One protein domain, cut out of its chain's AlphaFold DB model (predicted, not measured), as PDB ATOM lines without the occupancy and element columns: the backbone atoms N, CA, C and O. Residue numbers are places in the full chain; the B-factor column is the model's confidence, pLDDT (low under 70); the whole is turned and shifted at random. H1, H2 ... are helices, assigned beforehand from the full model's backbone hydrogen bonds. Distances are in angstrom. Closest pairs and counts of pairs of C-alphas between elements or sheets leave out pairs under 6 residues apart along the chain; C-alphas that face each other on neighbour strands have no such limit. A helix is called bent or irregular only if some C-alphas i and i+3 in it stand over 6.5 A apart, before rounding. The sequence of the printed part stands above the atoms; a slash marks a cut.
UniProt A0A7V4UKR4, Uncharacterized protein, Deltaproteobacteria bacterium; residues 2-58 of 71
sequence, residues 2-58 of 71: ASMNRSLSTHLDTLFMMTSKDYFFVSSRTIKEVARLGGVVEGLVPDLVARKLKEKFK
ATOM      1  N   ALA A   2     -15.675 -38.407  21.332       93.75
ATOM      2  CA  ALA A   2     -15.482 -39.846  21.082       93.75
ATOM      3  C   ALA A   2     -14.013 -40.327  21.099       93.75
ATOM      4  O   ALA A   2     -13.715 -41.313  21.761       93.75
ATOM      5  N   SER A   3     -13.086 -39.601  20.459       93.12
ATOM      6  CA  SER A   3     -11.654 -39.962  20.471       93.12
ATOM      7  C   SER A   3     -11.047 -39.959  21.886       93.12
ATOM      8  O   SER A   3     -10.402 -40.922  22.285       93.12
ATOM      9  N   MET A   4     -11.351 -38.940  22.699       96.25
ATOM     10  CA  MET A   4     -10.908 -38.879  24.098       96.25
ATOM     11  C   MET A   4     -11.482 -40.033  24.930       96.25
ATOM     12  O   MET A   4     -10.755 -40.643  25.708       96.25
ATOM     13  N   ASN A   5     -12.764 -40.367  24.736       95.62
ATOM     14  CA  ASN A   5     -13.398 -41.490  25.430       95.62
ATOM     15  C   ASN A   5     -12.722 -42.822  25.079       95.62
ATOM     16  O   ASN A   5     -12.519 -43.645  25.967       95.62
ATOM     17  N   ARG A   6     -12.315 -43.004  23.815       94.31
ATOM     18  CA  ARG A   6     -11.591 -44.200  23.367       94.31
ATOM     19  C   ARG A   6     -10.204 -44.317  23.996       94.31
ATOM     20  O   ARG A   6      -9.798 -45.424  24.334       94.31
ATOM     21  N   SER A   7      -9.504 -43.196  24.178       94.75
ATOM     22  CA  SER A   7      -8.216 -43.173  24.884       94.75
ATOM     23  C   SER A   7      -8.350 -43.513  26.370       94.75
ATOM     24  O   SER A   7      -7.434 -44.092  26.941       94.75
ATOM     25  N   LEU A   8      -9.475 -43.157  27.002       97.12
ATOM     26  CA  LEU A   8      -9.729 -43.438  28.420       97.12
ATOM     27  C   LEU A   8     -10.215 -44.873  28.669       97.12
ATOM     28  O   LEU A   8      -9.888 -45.457  29.697       97.12
ATOM     29  N   SER A   9     -11.003 -45.442  27.755       96.44
ATOM     30  CA  SER A   9     -11.457 -46.830  27.838       96.44
ATOM     31  C   SER A   9     -11.668 -47.420  26.448       96.44
ATOM     32  O   SER A   9     -12.540 -46.993  25.690       96.44
ATOM     33  N   THR A  10     -10.895 -48.454  26.131       94.94
ATOM     34  CA  THR A  10     -10.950 -49.160  24.843       94.94
ATOM     35  C   THR A  10     -12.149 -50.097  24.702       94.94
ATOM     36  O   THR A  10     -12.461 -50.500  23.585       94.94
ATOM     37  N   HIS A  11     -12.830 -50.415  25.806       96.88
ATOM     38  CA  HIS A  11     -13.985 -51.321  25.850       96.88
ATOM     39  C   HIS A  11     -15.320 -50.608  25.590       96.88
ATOM     40  O   HIS A  11     -16.365 -51.253  25.578       96.88
ATOM     41  N   LEU A  12     -15.305 -49.279  25.442       95.19
ATOM     42  CA  LEU A  12     -16.496 -48.477  25.188       95.19
ATOM     43  C   LEU A  12     -16.519 -47.990  23.740       95.19
ATOM     44  O   LEU A  12     -15.530 -47.465  23.219       95.19
ATOM     45  N   ASP A  13     -17.700 -48.078  23.136       94.94
ATOM     46  CA  ASP A  13     -17.996 -47.485  21.841       94.94
ATOM     47  C   ASP A  13     -18.942 -46.293  22.006       94.94
ATOM     48  O   ASP A  13     -19.834 -46.273  22.854       94.94
ATOM     49  N   THR A  14     -18.733 -45.258  21.192       96.50
ATOM     50  CA  THR A  14     -19.633 -44.101  21.114       96.50
ATOM     51  C   THR A  14     -20.392 -44.173  19.800       96.50
ATOM     52  O   THR A  14     -19.804 -43.989  18.735       96.50
ATOM     53  N   LEU A  15     -21.697 -44.421  19.877       96.31
ATOM     54  CA  LEU A  15     -22.585 -44.409  18.720       96.31
ATOM     55  C   LEU A  15     -23.145 -43.001  18.505       96.31
ATOM     56  O   LEU A  15     -23.574 -42.341  19.454       96.31
ATOM     57  N   PHE A  16     -23.156 -42.548  17.254       95.88
ATOM     58  CA  PHE A  16     -23.760 -41.277  16.863       95.88
ATOM     59  C   PHE A  16     -25.102 -41.529  16.183       95.88
ATOM     60  O   PHE A  16     -25.215 -42.389  15.313       95.88
ATOM     61  N   MET A  17     -26.103 -40.740  16.557       96.00
ATOM     62  CA  MET A  17     -27.407 -40.712  15.902       96.00
ATOM     63  C   MET A  17     -27.648 -39.314  15.348       96.00
ATOM     64  O   MET A  17     -27.256 -38.321  15.963       96.00
ATOM     65  N   MET A  18     -28.293 -39.234  14.187       96.06
ATOM     66  CA  MET A  18     -28.710 -37.953  13.631       96.06
ATOM     67  C   MET A  18     -29.956 -37.447  14.357       96.06
ATOM     68  O   MET A  18     -30.908 -38.196  14.574       96.06
ATOM     69  N   THR A  19     -29.959 -36.164  14.704       95.19
ATOM     70  CA  THR A  19     -31.147 -35.480  15.222       95.19
ATOM     71  C   THR A  19     -32.208 -35.362  14.125       95.19
ATOM     72  O   THR A  19     -31.875 -35.234  12.945       95.19
ATOM     73  N   SER A  20     -33.491 -35.368  14.494       94.56
ATOM     74  CA  SER A  20     -34.568 -35.089  13.539       94.56
ATOM     75  C   SER A  20     -34.500 -33.649  13.010       94.56
ATOM     76  O   SER A  20     -33.958 -32.742  13.653       94.56
ATOM     77  N   LYS A  21     -35.104 -33.424  11.837       92.12
ATOM     78  CA  LYS A  21     -35.190 -32.094  11.210       92.12
ATOM     79  C   LYS A  21     -35.951 -31.072  12.059       92.12
ATOM     80  O   LYS A  21     -35.694 -29.884  11.932       92.12
ATOM     81  N   ASP A  22     -36.831 -31.518  12.946       91.50
ATOM     82  CA  ASP A  22     -37.616 -30.611  13.788       91.50
ATOM     83  C   ASP A  22     -36.816 -30.082  14.987       91.50
ATOM     84  O   ASP A  22     -37.191 -29.076  15.581       91.50
ATOM     85  N   TYR A  23     -35.692 -30.727  15.335       92.00
ATOM     86  CA  TYR A  23     -34.927 -30.409  16.547       92.00
ATOM     87  C   TYR A  23     -33.434 -30.137  16.309       92.00
ATOM     88  O   TYR A  23     -32.715 -29.859  17.268       92.00
ATOM     89  N   PHE A  24     -32.931 -30.173  15.066       92.94
ATOM     90  CA  PHE A  24     -31.490 -30.001  14.784       92.94
ATOM     91  C   PHE A  24     -30.914 -28.648  15.249       92.94
ATOM     92  O   PHE A  24     -29.714 -28.543  15.488       92.94
ATOM     93  N   PHE A  25     -31.759 -27.621  15.386       90.62
ATOM     94  CA  PHE A  25     -31.380 -26.280  15.843       90.62
ATOM     95  C   PHE A  25     -31.445 -26.110  17.372       90.62
ATOM     96  O   PHE A  25     -31.018 -25.079  17.901       90.62
ATOM     97  N   VAL A  26     -31.986 -27.087  18.107       94.81
ATOM     98  CA  VAL A  26     -32.191 -26.982  19.554       94.81
ATOM     99  C   VAL A  26     -30.879 -27.245  20.292       94.81
ATOM    100  O   VAL A  26     -30.272 -28.307  20.178       94.81
ATOM    101  N   SER A  27     -30.456 -26.285  21.118       96.50
ATOM    102  CA  SER A  27     -29.342 -26.463  22.051       96.50
ATOM    103  C   SER A  27     -29.694 -25.916  23.432       96.50
ATOM    104  O   SER A  27     -30.349 -24.879  23.557       96.50
ATOM    105  N   SER A  28     -29.200 -26.558  24.494       96.88
ATOM    106  CA  SER A  28     -29.406 -26.079  25.869       96.88
ATOM    107  C   SER A  28     -28.919 -24.644  26.068       96.88
ATOM    108  O   SER A  28     -29.472 -23.918  26.890       96.88
ATOM    109  N   ARG A  29     -27.871 -24.224  25.347       97.62
ATOM    110  CA  ARG A  29     -27.369 -22.845  25.388       97.62
ATOM    111  C   ARG A  29     -28.417 -21.884  24.828       97.62
ATOM    112  O   ARG A  29     -28.825 -20.987  25.558       97.62
ATOM    113  N   THR A  30     -28.886 -22.135  23.607       96.88
ATOM    114  CA  THR A  30     -29.882 -21.299  22.920       96.88
ATOM    115  C   THR A  30     -31.186 -21.230  23.711       96.88
ATOM    116  O   THR A  30     -31.682 -20.144  23.980       96.88
ATOM    117  N   ILE A  31     -31.701 -22.369  24.182       97.81
ATOM    118  CA  ILE A  31     -32.948 -22.418  24.962       97.81
ATOM    119  C   ILE A  31     -32.836 -21.611  26.261       97.81
ATOM    120  O   ILE A  31     -33.733 -20.840  26.595       97.81
ATOM    121  N   LYS A  32     -31.727 -21.755  26.999       97.88
ATOM    122  CA  LYS A  32     -31.509 -20.984  28.234       97.88
ATOM    123  C   LYS A  32     -31.386 -19.488  27.961       97.88
ATOM    124  O   LYS A  32     -31.815 -18.700  28.795       97.88
ATOM    125  N   GLU A  33     -30.780 -19.104  26.843       98.06
ATOM    126  CA  GLU A  33     -30.628 -17.705  26.446       98.06
ATOM    127  C   GLU A  33     -31.972 -17.071  26.082       98.06
ATOM    128  O   GLU A  33     -32.318 -16.044  26.662       98.06
ATOM    129  N   VAL A  34     -32.763 -17.733  25.230       97.19
ATOM    130  CA  VAL A  34     -34.123 -17.300  24.872       97.19
ATOM    131  C   VAL A  34     -34.987 -17.160  26.124       97.19
ATOM    132  O   VAL A  34     -35.570 -16.102  26.344       97.19
ATOM    133  N   ALA A  35     -35.004 -18.179  26.991       97.12
ATOM    134  CA  ALA A  35     -35.756 -18.122  28.241       97.12
ATOM    135  C   ALA A  35     -35.290 -16.960  29.135       97.12
ATOM    136  O   ALA A  35     -36.112 -16.197  29.626       97.12
ATOM    137  N   ARG A  36     -33.975 -16.767  29.319       97.12
ATOM    138  CA  ARG A  36     -33.432 -15.666  30.136       97.12
ATOM    139  C   ARG A  36     -33.864 -14.287  29.629       97.12
ATOM    140  O   ARG A  36     -34.041 -13.386  30.440       97.12
ATOM    141  N   LEU A  37     -34.023 -14.127  28.316       97.00
ATOM    142  CA  LEU A  37     -34.490 -12.891  27.680       97.00
ATOM    143  C   LEU A  37     -36.025 -12.742  27.695       97.00
ATOM    144  O   LEU A  37     -36.546 -11.790  27.124       97.00
ATOM    145  N   GLY A  38     -36.753 -13.658  28.342       94.69
ATOM    146  CA  GLY A  38     -38.217 -13.640  28.424       94.69
ATOM    147  C   GLY A  38     -38.927 -14.241  27.209       94.69
ATOM    148  O   GLY A  38     -40.145 -14.121  27.102       94.69
ATOM    149  N   GLY A  39     -38.194 -14.888  26.301       95.06
ATOM    150  CA  GLY A  39     -38.767 -15.582  25.153       95.06
ATOM    151  C   GLY A  39     -39.495 -16.877  25.532       95.06
ATOM    152  O   GLY A  39     -39.222 -17.502  26.559       95.06
ATOM    153  N   VAL A  40     -40.417 -17.285  24.661       93.69
ATOM    154  CA  VAL A  40     -41.203 -18.525  24.767       93.69
ATOM    155  C   VAL A  40     -40.342 -19.713  24.326       93.69
ATOM    156  O   VAL A  40     -39.636 -19.630  23.322       93.69
ATOM    157  N   VAL A  41     -40.388 -20.815  25.079       95.38
ATOM    158  CA  VAL A  41     -39.618 -22.050  24.795       95.38
ATOM    159  C   VAL A  41     -40.487 -23.311  24.819       95.38
ATOM    160  O   VAL A  41     -39.997 -24.420  24.606       95.38
ATOM    161  N   GLU A  42     -41.779 -23.153  25.091       94.62
ATOM    162  CA  GLU A  42     -42.798 -24.188  25.011       94.62
ATOM    163  C   GLU A  42     -42.807 -24.829  23.614       94.62
ATOM    164  O   GLU A  42     -42.645 -24.150  22.602       94.62
ATOM    165  N   GLY A  43     -42.942 -26.155  23.556       92.44
ATOM    166  CA  GLY A  43     -42.836 -26.927  22.310       92.44
ATOM    167  C   GLY A  43     -41.401 -27.256  21.877       92.44
ATOM    168  O   GLY A  43     -41.203 -28.213  21.134       92.44
ATOM    169  N   LEU A  44     -40.390 -26.541  22.388       94.31
ATOM    170  CA  LEU A  44     -38.970 -26.878  22.188       94.31
ATOM    171  C   LEU A  44     -38.375 -27.669  23.358       94.31
ATOM    172  O   LEU A  44     -37.306 -28.268  23.233       94.31
ATOM    173  N   VAL A  45     -39.053 -27.661  24.506       95.62
ATOM    174  CA  VAL A  45     -38.706 -28.451  25.687       95.62
ATOM    175  C   VAL A  45     -39.962 -29.050  26.319       95.62
ATOM    176  O   VAL A  45     -41.049 -28.498  26.144       95.62
ATOM    177  N   PRO A  46     -39.831 -30.129  27.112       96.38
ATOM    178  CA  PRO A  46     -40.940 -30.635  27.914       96.38
ATOM    179  C   PRO A  46     -41.499 -29.566  28.866       96.38
ATOM    180  O   PRO A  46     -40.739 -28.767  29.419       96.38
ATOM    181  N   ASP A  47     -42.803 -29.606  29.152       95.38
ATOM    182  CA  ASP A  47     -43.494 -28.604  29.984       95.38
ATOM    183  C   ASP A  47     -42.865 -28.416  31.369       95.38
ATOM    184  O   ASP A  47     -42.747 -27.299  31.882       95.38
ATOM    185  N   LEU A  48     -42.406 -29.517  31.974       96.38
ATOM    186  CA  LEU A  48     -41.677 -29.487  33.240       96.38
ATOM    187  C   LEU A  48     -40.429 -28.597  33.147       96.38
ATOM    188  O   LEU A  48     -40.153 -27.819  34.061       96.38
ATOM    189  N   VAL A  49     -39.688 -28.700  32.044       96.88
ATOM    190  CA  VAL A  49     -38.469 -27.923  31.801       96.88
ATOM    191  C   VAL A  49     -38.817 -26.463  31.533       96.88
ATOM    192  O   VAL A  49     -38.191 -25.592  32.131       96.88
ATOM    193  N   ALA A  50     -39.841 -26.178  30.721       96.38
ATOM    194  CA  ALA A  50     -40.310 -24.810  30.485       96.38
ATOM    195  C   ALA A  50     -40.684 -24.112  31.806       96.38
ATOM    196  O   ALA A  50     -40.227 -23.001  32.085       96.38
ATOM    197  N   ARG A  51     -41.427 -24.803  32.683       95.19
ATOM    198  CA  ARG A  51     -41.773 -24.300  34.022       95.19
ATOM    199  C   ARG A  51     -40.534 -24.045  34.880       95.19
ATOM    200  O   ARG A  51     -40.410 -22.975  35.470       95.19
ATOM    201  N   LYS A  52     -39.587 -24.988  34.913       97.00
ATOM    202  CA  LYS A  52     -38.337 -24.853  35.680       97.00
ATOM    203  C   LYS A  52     -37.442 -23.724  35.164       97.00
ATOM    204  O   LYS A  52     -36.784 -23.063  35.962       97.00
ATOM    205  N   LEU A  53     -37.427 -23.469  33.856       97.31
ATOM    206  CA  LEU A  53     -36.719 -22.330  33.271       97.31
ATOM    207  C   LEU A  53     -37.360 -21.002  33.689       97.31
ATOM    208  O   LEU A  53     -36.636 -20.088  34.083       97.31
ATOM    209  N   LYS A  54     -38.697 -20.916  33.684       95.81
ATOM    210  CA  LYS A  54     -39.420 -19.735  34.181       95.81
ATOM    211  C   LYS A  54     -39.149 -19.471  35.662       95.81
ATOM    212  O   LYS A  54     -38.817 -18.344  36.011       95.81
ATOM    213  N   GLU A  55     -39.195 -20.505  36.508       96.38
ATOM    214  CA  GLU A  55     -38.817 -20.409  37.930       96.38
ATOM    215  C   GLU A  55     -37.375 -19.895  38.087       96.38
ATOM    216  O   GLU A  55     -37.125 -18.942  38.823       96.38
ATOM    217  N   LYS A  56     -36.425 -20.481  37.345       96.94
ATOM    218  CA  LYS A  56     -35.001 -20.127  37.415       96.94
ATOM    219  C   LYS A  56     -34.727 -18.668  37.051       96.94
ATOM    220  O   LYS A  56     -33.886 -18.033  37.685       96.94
ATOM    221  N   PHE A  57     -35.396 -18.150  36.024       97.12
ATOM    222  CA  PHE A  57     -35.194 -16.787  35.526       97.12
ATOM    223  C   PHE A  57     -36.218 -15.780  36.067       97.12
ATOM    224  O   PHE A  57     -36.241 -14.644  35.609       97.12
ATOM    225  N   LYS A  58     -37.022 -16.173  37.069       95.12
ATOM    226  CA  LYS A  58     -38.047 -15.330  37.711       95.12
ATOM    227  C   LYS A  58     -39.051 -14.742  36.704       95.12
ATOM    228  O   LYS A  58     -39.479 -13.599  36.841       95.12
TER     229      LYS A  58
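AT A GLANCE: This is residues 2 to 58 of the 71 residues of an uncharacterized protein of Deltaproteobacteria bacterium (UniProt A0A7V4UKR4). A drawn-out chain with a small head at one end, made of H2, H3 and the link between them, and one short helix, H1, alone at the other end. A long stretch without a named element, residues 9 to 27, spans the distance between H1 and the head. The printed part has 57 residues with three named helices, H1, H2 and H3 in that order along the chain, and no named strand; the class is all helix, though under half of the residues, 26 of 57, are in named elements. The whole is extended, with a radius of gyration of the C-alphas of 16.2 A, and elongated, with spans of 45 by 25 by 18 A.

IN THESE COORDINATES: The longest helix by residues is H3, residues 47 to 56, which measures 14.1 A from first to last C-alpha and ends at C-alpha 56 at (-35.001, -20.127, 37.415). H2, residues 28 to 36, measures 12.0 A and begins at C-alpha 28 at (-29.406, -26.079, 25.869). H1, residues 2 to 8, measures 10.0 A and begins at C-alpha 2 at (-15.482, -39.846, 21.082). No helix is bent or irregular.

HOW THE PARTS SIT: H3 and H2 only just touch, with 3 pairs of C-alphas within 8 A. Their closest C-alphas are those of Ala 35 and Leu 53, 6.6 A apart, and their centres are 11.5 A apart. The lines of H2 and H3 stand at a steep tilt of 60 degrees, and the two helices run the same way. A short link of 10 residues, 37 to 46, joins H2 to H3. H1 is apart from H2 and also apart from H3. In H1, H2 and H3 every backbone O i to N i+4 pair is within hydrogen-bond range.

THE WHOLE: The two C-alphas farthest apart are those of Thr 10 and Lys 58, at 45.2 A, and the first and last printed C-alphas, those of Ala 2 and Lys 58, are 37.2 A apart. The link from H1 to H2, with 19 residues, is long; its C-alphas, residues 9 to 27, lie 4 to 27 A from the mean of the C-alphas. The printed part runs from residue 2 to residue 58 of a full chain of 71 residues and has no cut. The mean pLDDT of the printed part is 95.5, and no printed residue of this model is under 70.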